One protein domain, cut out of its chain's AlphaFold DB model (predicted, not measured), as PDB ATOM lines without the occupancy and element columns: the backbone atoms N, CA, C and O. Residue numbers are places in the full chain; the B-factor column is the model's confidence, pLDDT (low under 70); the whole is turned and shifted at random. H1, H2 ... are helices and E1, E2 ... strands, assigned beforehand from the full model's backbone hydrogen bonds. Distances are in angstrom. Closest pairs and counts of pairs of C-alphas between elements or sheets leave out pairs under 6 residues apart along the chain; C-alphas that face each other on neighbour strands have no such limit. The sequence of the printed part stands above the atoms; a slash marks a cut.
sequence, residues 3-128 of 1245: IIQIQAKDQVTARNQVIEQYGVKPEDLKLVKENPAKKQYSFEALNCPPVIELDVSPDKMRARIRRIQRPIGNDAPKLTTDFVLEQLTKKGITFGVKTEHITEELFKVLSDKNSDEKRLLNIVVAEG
ATOM      1  N   ILE A   3     132.878  14.165  81.994       75.44
ATOM      2  CA  ILE A   3     133.344  12.888  81.449       75.44
ATOM      3  C   ILE A   3     134.447  13.191  80.436       75.44
ATOM      4  O   ILE A   3     134.216  13.854  79.425       75.44
ATOM      5  N   ILE A   4     135.651  12.718  80.726       74.94
ATOM      6  CA  ILE A   4     136.856  12.884  79.923       74.94
ATOM      7  C   ILE A   4     137.133  11.553  79.234       74.94
ATOM      8  O   ILE A   4     137.295  10.525  79.890       74.94
ATOM      9  N   GLN A   5     137.173  11.566  77.905       76.75
ATOM     10  CA  GLN A   5     137.495  10.383  77.116       76.75
ATOM     11  C   GLN A   5     138.939  10.461  76.636       76.75
ATOM     12  O   GLN A   5     139.308  11.411  75.950       76.75
ATOM     13  N   ILE A   6     139.731   9.445  76.966       78.12
ATOM     14  CA  ILE A   6     141.116   9.304  76.520       78.12
ATOM     15  C   ILE A   6     141.280   7.980  75.784       78.12
ATOM     16  O   ILE A   6     140.735   6.947  76.182       78.12
ATOM     17  N   GLN A   7     142.038   8.016  74.691       76.75
ATOM     18  CA  GLN A   7     142.516   6.811  74.031       76.75
ATOM     19  C   GLN A   7     143.912   6.468  74.547       76.75
ATOM     20  O   GLN A   7     144.846   7.241  74.356       76.75
ATOM     21  N   ALA A   8     144.064   5.312  75.185       77.56
ATOM     22  CA  ALA A   8     145.351   4.852  75.697       77.56
ATOM     23  C   ALA A   8     145.454   3.327  75.653       77.56
ATOM     24  O   ALA A   8     144.474   2.616  75.448       77.56
ATOM     25  N   LYS A   9     146.674   2.811  75.812       77.75
ATOM     26  CA  LYS A   9     146.967   1.379  75.648       77.75
ATOM     27  C   LYS A   9     146.266   0.519  76.705       77.75
ATOM     28  O   LYS A   9     145.737  -0.533  76.364       77.75
ATOM     29  N   ASP A  10     146.208   1.012  77.933       78.56
ATOM     30  CA  ASP A  10     145.523   0.404  79.069       78.56
ATOM     31  C   ASP A  10     144.883   1.489  79.949       78.56
ATOM     32  O   ASP A  10     145.151   2.688  79.798       78.56
ATOM     33  N   GLN A  11     144.018   1.061  80.867       80.00
ATOM     34  CA  GLN A  11     143.290   1.950  81.766       80.00
ATOM     35  C   GLN A  11     144.220   2.744  82.696       80.00
ATOM     36  O   GLN A  11     143.919   3.893  83.010       80.00
ATOM     37  N   VAL A  12     145.338   2.162  83.144       81.31
ATOM     38  CA  VAL A  12     146.265   2.814  84.088       81.31
ATOM     39  C   VAL A  12     146.954   3.994  83.410       81.31
ATOM     40  O   VAL A  12     146.977   5.101  83.947       81.31
ATOM     41  N   THR A  13     147.420   3.789  82.184       79.19
ATOM     42  CA  THR A  13     148.013   4.823  81.337       79.19
ATOM     43  C   THR A  13     146.979   5.889  80.986       79.19
ATOM     44  O   THR A  13     147.279   7.077  81.070       79.19
ATOM     45  N   ALA A  14     145.745   5.484  80.662       78.56
ATOM     46  CA  ALA A  14     144.650   6.421  80.414       78.56
ATOM     47  C   ALA A  14     144.369   7.295  81.647       78.56
ATOM     48  O   ALA A  14     144.219   8.507  81.526       78.56
ATOM     49  N   ARG A  15     144.339   6.691  82.842       79.56
ATOM     50  CA  ARG A  15     144.087   7.389  84.108       79.56
ATOM     51  C   ARG A  15     145.200   8.381  84.423       79.56
ATOM     52  O   ARG A  15     144.898   9.526  84.740       79.56
ATOM     53  N   ASN A  16     146.461   7.974  84.276       80.06
ATOM     54  CA  ASN A  16     147.608   8.860  84.483       80.06
ATOM     55  C   ASN A  16     147.621  10.019  83.479       80.06
ATOM     56  O   ASN A  16     147.863  11.149  83.883       80.06
ATOM     57  N   GLN A  17     147.252   9.778  82.216       77.94
ATOM     58  CA  GLN A  17     147.094  10.852  81.231       77.94
ATOM     59  C   GLN A  17     145.990  11.842  81.613       77.94
ATOM     60  O   GLN A  17     146.182  13.040  81.442       77.94
ATOM     61  N   VAL A  18     144.857  11.390  82.168       73.31
ATOM     62  CA  VAL A  18     143.823  12.325  82.653       73.31
ATOM     63  C   VAL A  18     144.327  13.125  83.861       73.31
ATOM     64  O   VAL A  18     144.104  14.332  83.916       73.31
ATOM     65  N   ILE A  19     145.017  12.477  84.807       75.81
ATOM     66  CA  ILE A  19     145.603  13.136  85.989       75.81
ATOM     67  C   ILE A  19     146.589  14.223  85.558       75.81
ATOM     68  O   ILE A  19     146.509  15.350  86.036       75.81
ATOM     69  N   GLU A  20     147.480  13.905  84.625       73.69
ATOM     70  CA  GLU A  20     148.521  14.816  84.156       73.69
ATOM     71  C   GLU A  20     147.947  15.943  83.283       73.69
ATOM     72  O   GLU A  20     148.271  17.111  83.482       73.69
ATOM     73  N   GLN A  21     147.032  15.624  82.363       69.06
ATOM     74  CA  GLN A  21     146.468  16.602  81.429       69.06
ATOM     75  C   GLN A  21     145.460  17.558  82.086       69.06
ATOM     76  O   GLN A  21     145.326  18.700  81.644       69.06
ATOM     77  N   TYR A  22     144.733  17.107  83.111       65.75
ATOM     78  CA  TYR A  22     143.663  17.885  83.747       65.75
ATOM     79  C   TYR A  22     143.932  18.211  85.224       65.75
ATOM     80  O   TYR A  22     143.077  18.817  85.871       65.75
ATOM     81  N   GLY A  23     145.097  17.831  85.762       66.25
ATOM     82  CA  GLY A  23     145.526  18.142  87.132       66.25
ATOM     83  C   GLY A  23     144.628  17.552  88.224       66.25
ATOM     84  O   GLY A  23     144.560  18.094  89.326       66.25
ATOM     85  N   VAL A  24     143.881  16.494  87.909       72.62
ATOM     86  CA  VAL A  24     142.857  15.912  88.792       72.62
ATOM     87  C   VAL A  24     143.508  14.943  89.769       72.62
ATOM     88  O   VAL A  24     144.330  14.123  89.366       72.62
ATOM     89  N   LYS A  25     143.130  14.993  91.051       74.50
ATOM     90  CA  LYS A  25     143.647  14.031  92.029       74.50
ATOM     91  C   LYS A  25     143.201  12.609  91.663       74.50
ATOM     92  O   LYS A  25     142.066  12.428  91.221       74.50
ATOM     93  N   PRO A  26     144.038  11.578  91.881       72.31
ATOM     94  CA  PRO A  26     143.695  10.203  91.512       72.31
ATOM     95  C   PRO A  26     142.378   9.703  92.126       72.31
ATOM     96  O   PRO A  26     141.665   8.923  91.497       72.31
ATOM     97  N   GLU A  27     142.069  10.156  93.339       72.50
ATOM     98  CA  GLU A  27     140.882   9.827  94.144       72.50
ATOM     99  C   GLU A  27     139.594  10.504  93.635       72.50
ATOM    100  O   GLU A  27     138.516   9.927  93.749       72.50
ATOM    101  N   ASP A  28     139.711  11.646  92.951       71.62
ATOM    102  CA  ASP A  28     138.594  12.389  92.343       71.62
ATOM    103  C   ASP A  28     138.255  11.904  90.919       71.62
ATOM    104  O   ASP A  28     137.518  12.556  90.173       71.62
ATOM    105  N   LEU A  29     138.814  10.762  90.515       76.19
ATOM    106  CA  LEU A  29     138.793  10.252  89.150       76.19
ATOM    107  C   LEU A  29     138.171   8.855  89.108       76.19
ATOM    108  O   LEU A  29     138.777   7.866  89.531       76.19
ATOM    109  N   LYS A  30     136.956   8.761  88.563       78.38
ATOM    110  CA  LYS A  30     136.174   7.521  88.512       78.38
ATOM    111  C   LYS A  30     136.054   7.022  87.077       78.38
ATOM    112  O   LYS A  30     135.604   7.752  86.205       78.38
ATOM    113  N   LEU A  31     136.442   5.778  86.792       79.31
ATOM    114  CA  LEU A  31     136.193   5.203  85.466       79.31
ATOM    115  C   LEU A  31     134.683   4.960  85.298       79.31
ATOM    116  O   LEU A  31     134.073   4.303  86.137       79.31
ATOM    117  N   VAL A  32     134.096   5.472  84.213       80.69
ATOM    118  CA  VAL A  32     132.654   5.335  83.924       80.69
ATOM    119  C   VAL A  32     132.389   4.367  82.783       80.69
ATOM    120  O   VAL A  32     131.382   3.662  82.791       80.69
ATOM    121  N   LYS A  33     133.268   4.327  81.778       76.81
ATOM    122  CA  LYS A  33     133.088   3.457  80.614       76.81
ATOM    123  C   LYS A  33     134.430   3.063  80.024       76.81
ATOM    124  O   LYS A  33     135.270   3.927  79.786       76.81
ATOM    125  N   GLU A  34     134.602   1.786  79.721       76.81
ATOM    126  CA  GLU A  34     135.757   1.293  78.976       76.81
ATOM    127  C   GLU A  34     135.322   0.528  77.729       76.81
ATOM    128  O   GLU A  34     134.319  -0.185  77.720       76.81
ATOM    129  N   ASN A  35     136.073   0.719  76.647       77.19
ATOM    130  CA  ASN A  35     135.984  -0.097  75.449       77.19
ATOM    131  C   ASN A  35     137.398  -0.579  75.089       77.19
ATOM    132  O   ASN A  35     138.098   0.092  74.316       77.19
ATOM    133  N   PRO A  36     137.825  -1.726  75.645       70.31
ATOM    134  CA  PRO A  36     139.178  -2.242  75.460       70.31
ATOM    135  C   PRO A  36     139.525  -2.488  73.984       70.31
ATOM    136  O   PRO A  36     140.641  -2.200  73.558       70.31
ATOM    137  N   ALA A  37     138.550  -2.909  73.167       71.31
ATOM    138  CA  ALA A  37     138.745  -3.166  71.736       71.31
ATOM    139  C   ALA A  37     139.084  -1.898  70.930       71.31
ATOM    140  O   ALA A  37     139.779  -1.975  69.919       71.31
ATOM    141  N   LYS A  38     138.629  -0.722  71.385       74.38
ATOM    142  CA  LYS A  38     138.944   0.582  70.774       74.38
ATOM    143  C   LYS A  38     139.990   1.382  71.555       74.38
ATOM    144  O   LYS A  38     140.213   2.544  71.224       74.38
ATOM    145  N   LYS A  39     140.624   0.784  72.576       79.25
ATOM    146  CA  LYS A  39     141.610   1.446  73.454       79.25
ATOM    147  C   LYS A  39     141.091   2.758  74.060       79.25
ATOM    148  O   LYS A  39     141.853   3.700  74.243       79.25
ATOM    149  N   GLN A  40     139.790   2.844  74.332       79.94
ATOM    150  CA  GLN A  40     139.136   4.083  74.750       79.94
ATOM    151  C   GLN A  40     138.570   3.941  76.163       79.94
ATOM    152  O   GLN A  40     137.756   3.055  76.430       79.94
ATOM    153  N   TYR A  41     138.972   4.855  77.045       82.19
ATOM    154  CA  TYR A  41     138.583   4.895  78.451       82.19
ATOM    155  C   TYR A  41     137.940   6.249  78.753       82.19
ATOM    156  O   TYR A  41     138.460   7.298  78.376       82.19
ATOM    157  N   SER A  42     136.776   6.227  79.395       80.50
ATOM    158  CA  SER A  42     136.032   7.418  79.802       80.50
ATOM    159  C   SER A  42     136.040   7.519  81.317       80.50
ATOM    160  O   SER A  42     135.489   6.651  82.000       80.50
ATOM    161  N   PHE A  43     136.634   8.586  81.828       80.44
ATOM    162  CA  PHE A  43     136.698   8.875  83.248       80.44
ATOM    163  C   PHE A  43     135.801  10.056  83.601       80.44
ATOM    164  O   PHE A  43     135.798  11.070  82.916       80.44
ATOM    165  N   GLU A  44     135.058   9.942  84.687       79.44
ATOM    166  CA  GLU A  44     134.371  11.044  85.338       79.44
ATOM    167  C   GLU A  44     135.308  11.681  86.357       79.44
ATOM    168  O   GLU A  44     135.755  11.035  87.306       79.44
ATOM    169  N   ALA A  45     135.614  12.955  86.127       73.00
ATOM    170  CA  ALA A  45     136.313  13.788  87.090       73.00
ATOM    171  C   ALA A  45     135.285  14.475  88.002       73.00
ATOM    172  O   ALA A  45     134.394  15.201  87.528       73.00
ATOM    173  N   LEU A  46     135.414  14.216  89.305       69.94
ATOM    174  CA  LEU A  46     134.573  14.770  90.363       69.94
ATOM    175  C   LEU A  46     134.975  16.215  90.669       69.94
ATOM    176  O   LEU A  46     134.111  17.088  90.599       69.94
ATOM    177  N   ASN A  47     136.272  16.464  90.909       72.31
ATOM    178  CA  ASN A  47     136.833  17.783  91.215       72.31
ATOM    179  C   ASN A  47     138.122  18.070  90.408       72.31
ATOM    180  O   ASN A  47     139.148  17.427  90.611       72.31
ATOM    181  N   CYS A  48     138.098  19.063  89.515       70.88
ATOM    182  CA  CYS A  48     139.256  19.573  88.770       70.88
ATOM    183  C   CYS A  48     139.642  20.973  89.285       70.88
ATOM    184  O   CYS A  48     138.781  21.860  89.250       70.88
ATOM    185  N   PRO A  49     140.899  21.218  89.707       69.62
ATOM    186  CA  PRO A  49     141.355  22.558  90.069       69.62
ATOM    187  C   PRO A  49     141.470  23.476  88.834       69.62
ATOM    188  O   PRO A  49     141.578  22.986  87.706       69.62
ATOM    189  N   PRO A  50     141.460  24.808  89.018       76.56
ATOM    190  CA  PRO A  50     141.655  25.741  87.919       76.56
ATOM    191  C   PRO A  50     143.118  25.756  87.462       76.56
ATOM    192  O   PRO A  50     144.034  25.638  88.274       76.56
ATOM    193  N   VAL A  51     143.343  25.956  86.162       75.62
ATOM    194  CA  VAL A  51     144.690  26.031  85.564       75.62
ATOM    195  C   VAL A  51     144.819  27.321  84.766       75.62
ATOM    196  O   VAL A  51     143.920  27.670  84.000       75.62
ATOM    197  N   ILE A  52     145.938  28.029  84.936       79.94
ATOM    198  CA  ILE A  52     146.231  29.278  84.228       79.94
ATOM    199  C   ILE A  52     147.540  29.122  83.468       79.94
ATOM    200  O   ILE A  52     148.544  28.683  84.025       79.94
ATOM    201  N   GLU A  53     147.525  29.518  82.202       81.44
ATOM    202  CA  GLU A  53     148.713  29.557  81.360       81.44
ATOM    203  C   GLU A  53     149.249  30.991  81.290       81.44
ATOM    204  O   GLU A  53     148.545  31.909  80.854       81.44
ATOM    205  N   LEU A  54     150.486  31.176  81.754       83.50
ATOM    206  CA  LEU A  54     151.173  32.463  81.853       83.50
ATOM    207  C   LEU A  54     152.318  32.542  80.844       83.50
ATOM    208  O   LEU A  54     153.129  31.621  80.755       83.50
ATOM    209  N   ASP A  55     152.396  33.669  80.146       84.75
ATOM    210  CA  ASP A  55     153.433  33.989  79.168       84.75
ATOM    211  C   ASP A  55     154.143  35.284  79.579       84.75
ATOM    212  O   ASP A  55     153.490  36.283  79.892       84.75
ATOM    213  N   VAL A  56     155.475  35.263  79.608       83.31
ATOM    214  CA  VAL A  56     156.310  36.428  79.932       83.31
ATOM    215  C   VAL A  56     157.040  36.830  78.662       83.31
ATOM    216  O   VAL A  56     157.630  35.983  77.992       83.31
ATOM    217  N   SER A  57     156.988  38.114  78.315       83.75
ATOM    218  CA  SER A  57     157.653  38.619  77.119       83.75
ATOM    219  C   SER A  57     159.167  38.351  77.163       83.75
ATOM    220  O   SER A  57     159.746  38.323  78.250       83.75
ATOM    221  N   PRO A  58     159.842  38.168  76.010       80.94
ATOM    222  CA  PRO A  58     161.271  37.825  75.976       80.94
ATOM    223  C   PRO A  58     162.191  38.845  76.663       80.94
ATOM    224  O   PRO A  58     163.224  38.472  77.209       80.94
ATOM    225  N   ASP A  59     161.803  40.122  76.667       77.38
ATOM    226  CA  ASP A  59     162.483  41.220  77.373       77.38
ATOM    227  C   ASP A  59     162.209  41.240  78.891       77.38
ATOM    228  O   ASP A  59     162.728  42.093  79.605       77.38
ATOM    229  N   LYS A  60     161.382  40.307  79.384       82.62
ATOM    230  CA  LYS A  60     160.877  40.220  80.759       82.62
ATOM    231  C   LYS A  60     160.147  41.484  81.238       82.62
ATOM    232  O   LYS A  60     160.012  41.701  82.441       82.62
ATOM    233  N   MET A  61     159.643  42.320  80.333       86.44
ATOM    234  CA  MET A  61     158.971  43.572  80.697       86.44
ATOM    235  C   MET A  61     157.464  43.429  80.884       86.44
ATOM    236  O   MET A  61     156.854  44.319  81.469       86.44
ATOM    237  N   ARG A  62     156.825  42.351  80.412       87.44
ATOM    238  CA  ARG A  62     155.371  42.158  80.548       87.44
ATOM    239  C   ARG A  62     155.029  40.689  80.776       87.44
ATOM    240  O   ARG A  62     155.538  39.816  80.081       87.44
ATOM    241  N   ALA A  63     154.107  40.419  81.693       87.00
ATOM    242  CA  ALA A  63     153.521  39.094  81.890       87.00
ATOM    243  C   ALA A  63     152.035  39.106  81.533       87.00
ATOM    244  O   ALA A  63     151.324  40.069  81.845       87.00
ATOM    245  N   ARG A  64     151.552  38.046  80.877       89.25
ATOM    246  CA  ARG A  64     150.165  37.938  80.405       89.25
ATOM    247  C   ARG A  64     149.562  36.566  80.682       89.25
ATOM    248  O   ARG A  64     150.247  35.551  80.591       89.25
ATOM    249  N   ILE A  65     148.258  36.535  80.951       85.69
ATOM    250  CA  ILE A  65     147.480  35.293  80.988       85.69
ATOM    251  C   ILE A  65     146.997  34.971  79.575       85.69
ATOM    252  O   ILE A  65     146.239  35.744  78.983       85.69
ATOM    253  N   ARG A  66     147.423  33.810  79.068       82.25
ATOM    254  CA  ARG A  66     147.072  33.266  77.748       82.25
ATOM    255  C   ARG A  66     145.819  32.404  77.783       82.25
ATOM    256  O   ARG A  66     145.073  32.378  76.809       82.25
ATOM    257  N   ARG A  67     145.583  31.674  78.874       77.94
ATOM    258  CA  ARG A  67     144.425  30.781  78.995       77.94
ATOM    259  C   ARG A  67     144.046  30.564  80.450       77.94
ATOM    260  O   ARG A  67     144.916  30.516  81.315       77.94
ATOM    261  N   ILE A  68     142.749  30.409  80.698       77.62
ATOM    262  CA  ILE A  68     142.194  30.070  82.010       77.62
ATOM    263  C   ILE A  68     141.243  28.894  81.829       77.62
ATOM    264  O   ILE A  68     140.274  28.979  81.076       77.62
ATOM    265  N   GLN A  69     141.508  27.808  82.544       74.38
ATOM    266  CA  GLN A  69     140.588  26.690  82.687       74.38
ATOM    267  C   GLN A  69     139.857  26.806  84.026       74.38
ATOM    268  O   GLN A  69     140.485  26.970  85.075       74.38
ATOM    269  N   ARG A  70     138.523  26.744  83.983       73.56
ATOM    270  CA  ARG A  70     137.671  26.888  85.169       73.56
ATOM    271  C   ARG A  70     137.730  25.638  86.052       73.56
ATOM    272  O   ARG A  70     137.929  24.540  85.531       73.56
ATOM    273  N   PRO A  71     137.513  25.785  87.370       74.19
ATOM    274  CA  PRO A  71     137.374  24.633  88.244       74.19
ATOM    275  C   PRO A  71     136.059  23.898  87.949       74.19
ATOM    276  O   PRO A  71     135.050  24.520  87.608       74.19
ATOM    277  N   ILE A  72     136.062  22.572  88.074       69.69
ATOM    278  CA  ILE A  72     134.896  21.719  87.796       69.69
ATOM    279  C   ILE A  72     134.655  20.828  89.007       69.69
ATOM    280  O   ILE A  72     135.549  20.080  89.360       69.69
ATOM    281  N   GLY A  73     133.458  20.859  89.596       66.69
ATOM    282  CA  GLY A  73     133.142  20.125  90.833       66.69
ATOM    283  C   GLY A  73     132.814  21.075  91.981       66.69
ATOM    284  O   GLY A  73     133.277  22.214  91.983       66.69
ATOM    285  N   ASN A  74     131.972  20.645  92.923       65.44
ATOM    286  CA  ASN A  74     131.507  21.519  94.009       65.44
ATOM    287  C   ASN A  74     132.579  21.741  95.090       65.44
ATOM    288  O   ASN A  74     132.567  22.793  95.725       65.44
ATOM    289  N   ASP A  75     133.521  20.802  95.234       64.69
ATOM    290  CA  ASP A  75     134.604  20.847  96.226       64.69
ATOM    291  C   ASP A  75     135.961  21.243  95.604       64.69
ATOM    292  O   ASP A  75     137.001  21.206  96.265       64.69
ATOM    293  N   ALA A  76     135.979  21.638  94.325       64.50
ATOM    294  CA  ALA A  76     137.188  22.100  93.649       64.50
ATOM    295  C   ALA A  76     137.612  23.512  94.127       64.50
ATOM    296  O   ALA A  76     136.750  24.370  94.348       64.50
ATOM    297  N   PRO A  77     138.928  23.810  94.233       67.81
ATOM    298  CA  PRO A  77     139.417  25.141  94.599       67.81
ATOM    299  C   PRO A  77     138.866  26.226  93.667       67.81
ATOM    300  O   PRO A  77     138.892  26.077  92.444       67.81
ATOM    301  N   LYS A  78     138.376  27.338  94.224       73.19
ATOM    302  CA  LYS A  78     137.843  28.443  93.415       73.19
ATOM    303  C   LYS A  78     138.980  29.197  92.728       73.19
ATOM    304  O   LYS A  78     140.010  29.463  93.338       73.19
ATOM    305  N   LEU A  79     138.766  29.587  91.473       78.69
ATOM    306  CA  LEU A  79     139.652  30.517  90.780       78.69
ATOM    307  C   LEU A  79     139.450  31.921  91.371       78.69
ATOM    308  O   LEU A  79     138.453  32.576  91.070       78.69
ATOM    309  N   THR A  80     140.369  32.362  92.225       81.50
ATOM    310  CA  THR A  80     140.367  33.692  92.857       81.50
ATOM    311  C   THR A  80     141.568  34.518  92.399       81.50
ATOM    312  O   THR A  80     142.533  33.971  91.865       81.50
ATOM    313  N   THR A  81     141.535  35.834  92.626       81.38
ATOM    314  CA  THR A  81     142.695  36.709  92.383       81.38
ATOM    315  C   THR A  81     143.928  36.214  93.135       81.38
ATOM    316  O   THR A  81     144.998  36.126  92.542       81.38
ATOM    317  N   ASP A  82     143.771  35.788  94.390       82.62
ATOM    318  CA  ASP A  82     144.875  35.271  95.209       82.62
ATOM    319  C   ASP A  82     145.527  34.031  94.591       82.62
ATOM    320  O   ASP A  82     146.752  33.924  94.563       82.62
ATOM    321  N   PHE A  83     144.726  33.135  94.001       82.62
ATOM    322  CA  PHE A  83     145.254  31.988  93.267       82.62
ATOM    323  C   PHE A  83     146.112  32.434  92.073       82.62
ATOM    324  O   PHE A  83     147.179  31.874  91.829       82.62
ATOM    325  N   VAL A  84     145.691  33.467  91.338       81.75
ATOM    326  CA  VAL A  84     146.462  34.001  90.202       81.75
ATOM    327  C   VAL A  84     147.761  34.654  90.665       81.75
ATOM    328  O   VAL A  84     148.804  34.419  90.057       81.75
ATOM    329  N   LEU A  85     147.725  35.422  91.754       83.81
ATOM    330  CA  LEU A  85     148.917  36.031  92.351       83.81
ATOM    331  C   LEU A  85     149.922  34.969  92.822       83.81
ATOM    332  O   LEU A  85     151.126  35.113  92.593       83.81
ATOM    333  N   GLU A  86     149.445  33.869  93.409       82.06
ATOM    334  CA  GLU A  86     150.298  32.745  93.808       82.06
ATOM    335  C   GLU A  86     150.977  32.095  92.588       82.06
ATOM    336  O   GLU A  86     152.176  31.810  92.619       82.06
ATOM    337  N   GLN A  87     150.247  31.913  91.481       82.81
ATOM    338  CA  GLN A  87     150.812  31.367  90.241       82.81
ATOM    339  C   GLN A  87     151.813  32.324  89.574       82.81
ATOM    340  O   GLN A  87     152.845  31.871  89.075       82.81
ATOM    341  N   LEU A  88     151.556  33.637  89.604       84.44
ATOM    342  CA  LEU A  88     152.505  34.654  89.131       84.44
ATOM    343  C   LEU A  88     153.805  34.613  89.939       84.44
ATOM    344  O   LEU A  88     154.892  34.571  89.361       84.44
ATOM    345  N   THR A  89     153.687  34.504  91.264       81.88
ATOM    346  CA  THR A  89     154.836  34.403  92.172       81.88
ATOM    347  C   THR A  89     155.640  33.124  91.912       81.88
ATOM    348  O   THR A  89     156.862  33.180  91.788       81.88
ATOM    349  N   LYS A  90     154.975  31.972  91.728       81.38
ATOM    350  CA  LYS A  90     155.636  30.699  91.364       81.38
ATOM    351  C   LYS A  90     156.360  30.759  90.017       81.38
ATOM    352  O   LYS A  90     157.349  30.057  89.826       81.38
ATOM    353  N   LYS A  91     155.891  31.600  89.091       78.06
ATOM    354  CA  LYS A  91     156.539  31.871  87.796       78.06
ATOM    355  C   LYS A  91     157.624  32.956  87.867       78.06
ATOM    356  O   LYS A  91     158.193  33.288  86.831       78.06
ATOM    357  N   GLY A  92     157.937  33.474  89.057       76.50
ATOM    358  CA  GLY A  92     159.002  34.457  89.275       76.50
ATOM    359  C   GLY A  92     158.620  35.893  88.916       76.50
ATOM    360  O   GLY A  92     159.505  36.726  88.759       76.50
ATOM    361  N   ILE A  93     157.325  36.191  88.770       85.75
ATOM    362  CA  ILE A  93     156.810  37.538  88.504       85.75
ATOM    363  C   ILE A  93     156.475  38.180  89.852       85.75
ATOM    364  O   ILE A  93     155.540  37.761  90.531       85.75
ATOM    365  N   THR A  94     157.258  39.177  90.246       81.50
ATOM    366  CA  THR A  94     157.245  39.764  91.598       81.50
ATOM    367  C   THR A  94     157.055  41.279  91.589       81.50
ATOM    368  O   THR A  94     156.792  41.867  92.636       81.50
ATOM    369  N   PHE A  95     157.154  41.921  90.421       82.56
ATOM    370  CA  PHE A  95     157.106  43.369  90.269       82.56
ATOM    371  C   PHE A  95     156.093  43.785  89.195       82.56
ATOM    372  O   PHE A  95     155.910  43.106  88.185       82.56
ATOM    373  N   GLY A  96     155.413  44.911  89.426       82.94
ATOM    374  CA  GLY A  96     154.490  45.496  88.452       82.94
ATOM    375  C   GLY A  96     153.162  44.757  88.271       82.94
ATOM    376  O   GLY A  96     152.484  44.984  87.270       82.94
ATOM    377  N   VAL A  97     152.792  43.869  89.204       86.62
ATOM    378  CA  VAL A  97     151.553  43.077  89.154       86.62
ATOM    379  C   VAL A  97     150.326  43.974  89.339       86.62
ATOM    380  O   VAL A  97     150.204  44.693  90.328       86.62
ATOM    381  N   LYS A  98     149.392  43.922  88.387       87.56
ATOM    382  CA  LYS A  98     148.187  44.766  88.351       87.56
ATOM    383  C   LYS A  98     146.997  44.062  89.007       87.56
ATOM    384  O   LYS A  98     146.057  43.656  88.330       87.56
ATOM    385  N   THR A  99     147.042  43.901  90.328       83.81
ATOM    386  CA  THR A  99     146.079  43.093  91.105       83.81
ATOM    387  C   THR A  99     144.610  43.483  90.907       83.81
ATOM    388  O   THR A  99     143.749  42.610  90.769       83.81
ATOM    389  N   GLU A 100     144.310  44.782  90.842       83.12
ATOM    390  CA  GLU A 100     142.943  45.278  90.616       83.12
ATOM    391  C   GLU A 100     142.434  44.880  89.224       83.12
ATOM    392  O   GLU A 100     141.373  44.271  89.097       83.12
ATOM    393  N   HIS A 101     143.255  45.093  88.191       83.81
ATOM    394  CA  HIS A 101     142.922  44.724  86.816       83.81
ATOM    395  C   HIS A 101     142.750  43.206  86.638       83.81
ATOM    396  O   HIS A 101     141.838  42.757  85.947       83.81
ATOM    397  N   ILE A 102     143.587  42.401  87.305       83.50
ATOM    398  CA  ILE A 102     143.450  40.935  87.327       83.50
ATOM    399  C   ILE A 102     142.085  40.536  87.896       83.50
ATOM    400  O   ILE A 102     141.417  39.673  87.333       83.50
ATOM    401  N   THR A 103     141.659  41.169  88.990       83.69
ATOM    402  CA  THR A 103     140.379  40.865  89.648       83.69
ATOM    403  C   THR A 103     139.193  41.185  88.742       83.69
ATOM    404  O   THR A 103     138.290  40.360  88.593       83.69
ATOM    405  N   GLU A 104     139.212  42.349  88.090       82.81
ATOM    406  CA  GLU A 104     138.170  42.759  87.144       82.81
ATOM    407  C   GLU A 104     138.071  41.809  85.944       82.81
ATOM    408  O   GLU A 104     136.977  41.367  85.581       82.81
ATOM    409  N   GLU A 105     139.207  41.458  85.338       82.25
ATOM    410  CA  GLU A 105     139.236  40.575  84.170       82.25
ATOM    411  C   GLU A 105     138.865  39.130  84.534       82.25
ATOM    412  O   GLU A 105     138.129  38.481  83.790       82.25
ATOM    413  N   LEU A 106     139.264  38.636  85.712       78.12
ATOM    414  CA  LEU A 106     138.806  37.340  86.221       78.12
ATOM    415  C   LEU A 106     137.296  37.318  86.451       78.12
ATOM    416  O   LEU A 106     136.650  36.328  86.110       78.12
ATOM    417  N   PHE A 107     136.714  38.398  86.981       78.19
ATOM    418  CA  PHE A 107     135.267  38.491  87.177       78.19
ATOM    419  C   PHE A 107     134.515  38.451  85.842       78.19
ATOM    420  O   PHE A 107     133.541  37.704  85.713       78.19
ATOM    421  N   LYS A 108     134.993  39.180  84.823       77.38
ATOM    422  CA  LYS A 108     134.434  39.122  83.459       77.38
ATOM    423  C   LYS A 108     134.529  37.709  82.881       77.38
ATOM    424  O   LYS A 108     133.532  37.180  82.394       77.38
ATOM    425  N   VAL A 109     135.702  37.081  82.994       73.56
ATOM    426  CA  VAL A 109     135.940  35.722  82.489       73.56
ATOM    427  C   VAL A 109     135.102  34.688  83.231       73.56
ATOM    428  O   VAL A 109     134.673  33.741  82.594       73.56
ATOM    429  N   LEU A 110     134.836  34.826  84.532       71.38
ATOM    430  CA  LEU A 110     134.010  33.877  85.294       71.38
ATOM    431  C   LEU A 110     132.500  34.086  85.090       71.38
ATOM    432  O   LEU A 110     131.738  33.121  85.180       71.38
ATOM    433  N   SER A 111     132.071  35.315  84.795       72.88
ATOM    434  CA  SER A 111     130.653  35.670  84.629       72.88
ATOM    435  C   SER A 111     130.072  35.264  83.268       72.88
ATOM    436  O   SER A 111     128.859  35.080  83.148       72.88
ATOM    437  N   ASP A 112     130.911  35.080  82.247       71.50
ATOM    438  CA  ASP A 112     130.479  34.650  80.914       71.50
ATOM    439  C   ASP A 112     130.166  33.140  80.888       71.50
ATOM    440  O   ASP A 112     131.056  32.292  80.877       71.50
ATOM    441  N   LYS A 113     128.889  32.746  80.895       58.88
ATOM    442  CA  LYS A 113     128.504  31.319  80.913       58.88
ATOM    443  C   LYS A 113     128.700  30.591  79.570       58.88
ATOM    444  O   LYS A 113     128.637  29.365  79.573       58.88
ATOM    445  N   ASN A 114     128.976  31.305  78.472       57.38
ATOM    446  CA  ASN A 114     129.100  30.742  77.117       57.38
ATOM    447  C   ASN A 114     130.526  30.822  76.530       57.38
ATOM    448  O   ASN A 114     130.717  30.536  75.348       57.38
ATOM    449  N   SER A 115     131.542  31.184  77.319       57.31
ATOM    450  CA  SER A 115     132.919  31.261  76.821       57.31
ATOM    451  C   SER A 115     133.541  29.869  76.635       57.31
ATOM    452  O   SER A 115     133.651  29.104  77.595       57.31
ATOM    453  N   ASP A 116     134.001  29.567  75.422       57.22
ATOM    454  CA  ASP A 116     134.723  28.336  75.093       57.22
ATOM    455  C   ASP A 116     136.075  28.276  75.840       57.22
ATOM    456  O   ASP A 116     136.890  29.198  75.731       57.22
ATOM    457  N   GLU A 117     136.344  27.189  76.580       59.06
ATOM    458  CA  GLU A 117     137.584  26.980  77.365       59.06
ATOM    459  C   GLU A 117     138.861  27.015  76.494       59.06
ATOM    460  O   GLU A 117     139.980  27.076  77.011       59.06
ATOM    461  N   LYS A 118     138.708  26.974  75.163       56.50
ATOM    462  CA  LYS A 118     139.792  27.046  74.173       56.50
ATOM    463  C   LYS A 118     140.151  28.464  73.713       56.50
ATOM    464  O   LYS A 118     141.098  28.614  72.942       56.50
ATOM    465  N   ARG A 119     139.433  29.505  74.148       65.38
ATOM    466  CA  ARG A 119     139.704  30.894  73.738       65.38
ATOM    467  C   ARG A 119     141.018  31.402  74.348       65.38
ATOM    468  O   ARG A 119     141.194  31.372  75.563       65.38
ATOM    469  N   LEU A 120     141.919  31.909  73.504       64.06
ATOM    470  CA  LEU A 120     143.134  32.591  73.953       64.06
ATOM    471  C   LEU A 120     142.781  33.956  74.559       64.06
ATOM    472  O   LEU A 120     142.075  34.764  73.953       64.06
ATOM    473  N   LEU A 121     143.296  34.196  75.756       77.12
ATOM    474  CA  LEU A 121     143.241  35.451  76.490       77.12
ATOM    475  C   LEU A 121     144.554  36.222  76.272       77.12
ATOM    476  O   LEU A 121     145.590  35.643  75.950       77.12
ATOM    477  N   ASN A 122     144.508  37.545  76.408       78.81
ATOM    478  CA  ASN A 122     145.696  38.403  76.346       78.81
ATOM    479  C   ASN A 122     145.639  39.450  77.462       78.81
ATOM    480  O   ASN A 122     145.730  40.653  77.221       78.81
ATOM    481  N   ILE A 123     145.404  38.982  78.684       83.69
ATOM    482  CA  ILE A 123     145.242  39.852  79.849       83.69
ATOM    483  C   ILE A 123     146.635  40.168  80.381       83.69
ATOM    484  O   ILE A 123     147.353  39.250  80.773       83.69
ATOM    485  N   VAL A 124     147.038  41.441  80.374       84.44
ATOM    486  CA  VAL A 124     148.340  41.857  80.912       84.44
ATOM    487  C   VAL A 124     148.245  41.962  82.423       84.44
ATOM    488  O   VAL A 124     147.514  42.792  82.954       84.44
ATOM    489  N   VAL A 125     149.000  41.115  83.107       86.44
ATOM    490  CA  VAL A 125     148.908  40.936  84.557       86.44
ATOM    491  C   VAL A 125     150.087  41.538  85.309       86.44
ATOM    492  O   VAL A 125     149.929  41.855  86.482       86.44
ATOM    493  N   ALA A 126     151.224  41.776  84.647       86.69
ATOM    494  CA  ALA A 126     152.325  42.558  85.210       86.69
ATOM    495  C   ALA A 126     153.115  43.328  84.138       86.69
ATOM    496  O   ALA A 126     153.241  42.835  83.014       86.69
ATOM    497  N   GLU A 127     153.657  44.504  84.480       87.75
ATOM    498  CA  GLU A 127     154.527  45.320  83.607       87.75
ATOM    499  C   GLU A 127     155.714  45.944  84.361       87.75
ATOM    500  O   GLU A 127     155.547  46.470  85.457       87.75
ATOM    501  N   GLY A 128     156.907  45.891  83.765       84.25
ATOM    502  CA  GLY A 128     158.132  46.508  84.272       84.25
ATOM    503  C   GLY A 128     158.251  47.998  83.922       84.25
ATOM    504  O   GLY A 128     157.458  48.536  83.153       84.25
TER     505      GLY A 128
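This is residues 3 to 128 of the 1245 residues of an uncharacterized protein of Deltaproteobacteria bacterium CG11_big_fil_rev_8_21_14_0_20_45_16 (UniProt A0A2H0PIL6). Two small lobes sit end to end along the long axis, each a three-stranded antiparallel sheet with helices packed on it: E4, E5 and E6 with H2 and H3 in the larger lobe, E1, E3 and E2 with H1 in the smaller. Residues 46 to 50 bridge the lobes. The printed part has 126 residues with three named helices and six named strands, in the order E1 H1 E2 E3 E4 E5 H2 H3 E6; the class is mixed, helices and strands. The sheet orders are E4 - E5 - E6 and E1 - E3 - E2. The whole is loose, with a radius of gyration of the C-alphas of 17.2 A, and elongated, spanning 54 by 30 by 24 A.

In the larger lobe, E4 is residues 51 to 56, 16.6 A long, E5 is 62 to 69, 21.5 A, and E6 is 123 to 127, 11.4 A, ending at C-alpha 127 (154.527, 45.320, 83.607). H2 is residues 81 to 90, 14.3 A, and H3 is 99 to 111, 18.3 A. In the smaller lobe, E1 is residues 3 to 7, 13.3 A, beginning at C-alpha 3 (133.344, 12.888, 81.449). H1 is residues 11 to 22, 16.1 A, E2 is 29 to 35, 17.4 A, and E3 is 40 to 45, 16.0 A.

E4 and E5 form a hairpin, with N 53 and O 67 2.9 A apart, within hydrogen-bond range; across E5 and E6, N 125 and O 63 are 2.8 A apart. H2 and H3 are on one face of this sheet, an arrangement in two layers, one of helices and one of strands; H2 is over none of the strands, but only just, with 2 of its C-alphas falling on E5. H3 runs along the strands, at 8 degrees to E6 on the local plane; its closest C-alpha pair with E6 is Ile 102 and Val 125, 6.1 A. H2 has a height over the sheet of 6.0 A. H2 and H3 touch, closest at the C-alphas of Thr 81 and Thr 103, 5.5 A, at a steep tilt of 60 degrees, opposite ways. In the other sheet, N 4 of E1 and O 43 of E3 are 2.7 A apart, and N 44 of E3 and O 30 of E2 2.7 A; E2 and E3 form a hairpin. H1 is on this sheet, again two layers, at a height of 7.8 A and only just across the strands, at 60.1 degrees to E1 on the local plane. E1, H1 and E2 form a split strand-helix-strand unit, two strands running the same way with E3 between them, its crossover right-handed. H1 and E4 are only just apart, closest 8.4 A. In H1, H2 and H3 every O i to N i+4 pair is within hydrogen-bond range.

The two C-alphas farthest apart, those of Ala 37 and Gly 128, are 54.8 A apart. The printed part has no cut. The links E5 to H2 and H3 to E6, 11 residues each, are long. The mean pLDDT of the printed part is 77.1; residues 21 to 23, 46, 49, 72 to 77 and 113 to 120 are under 70.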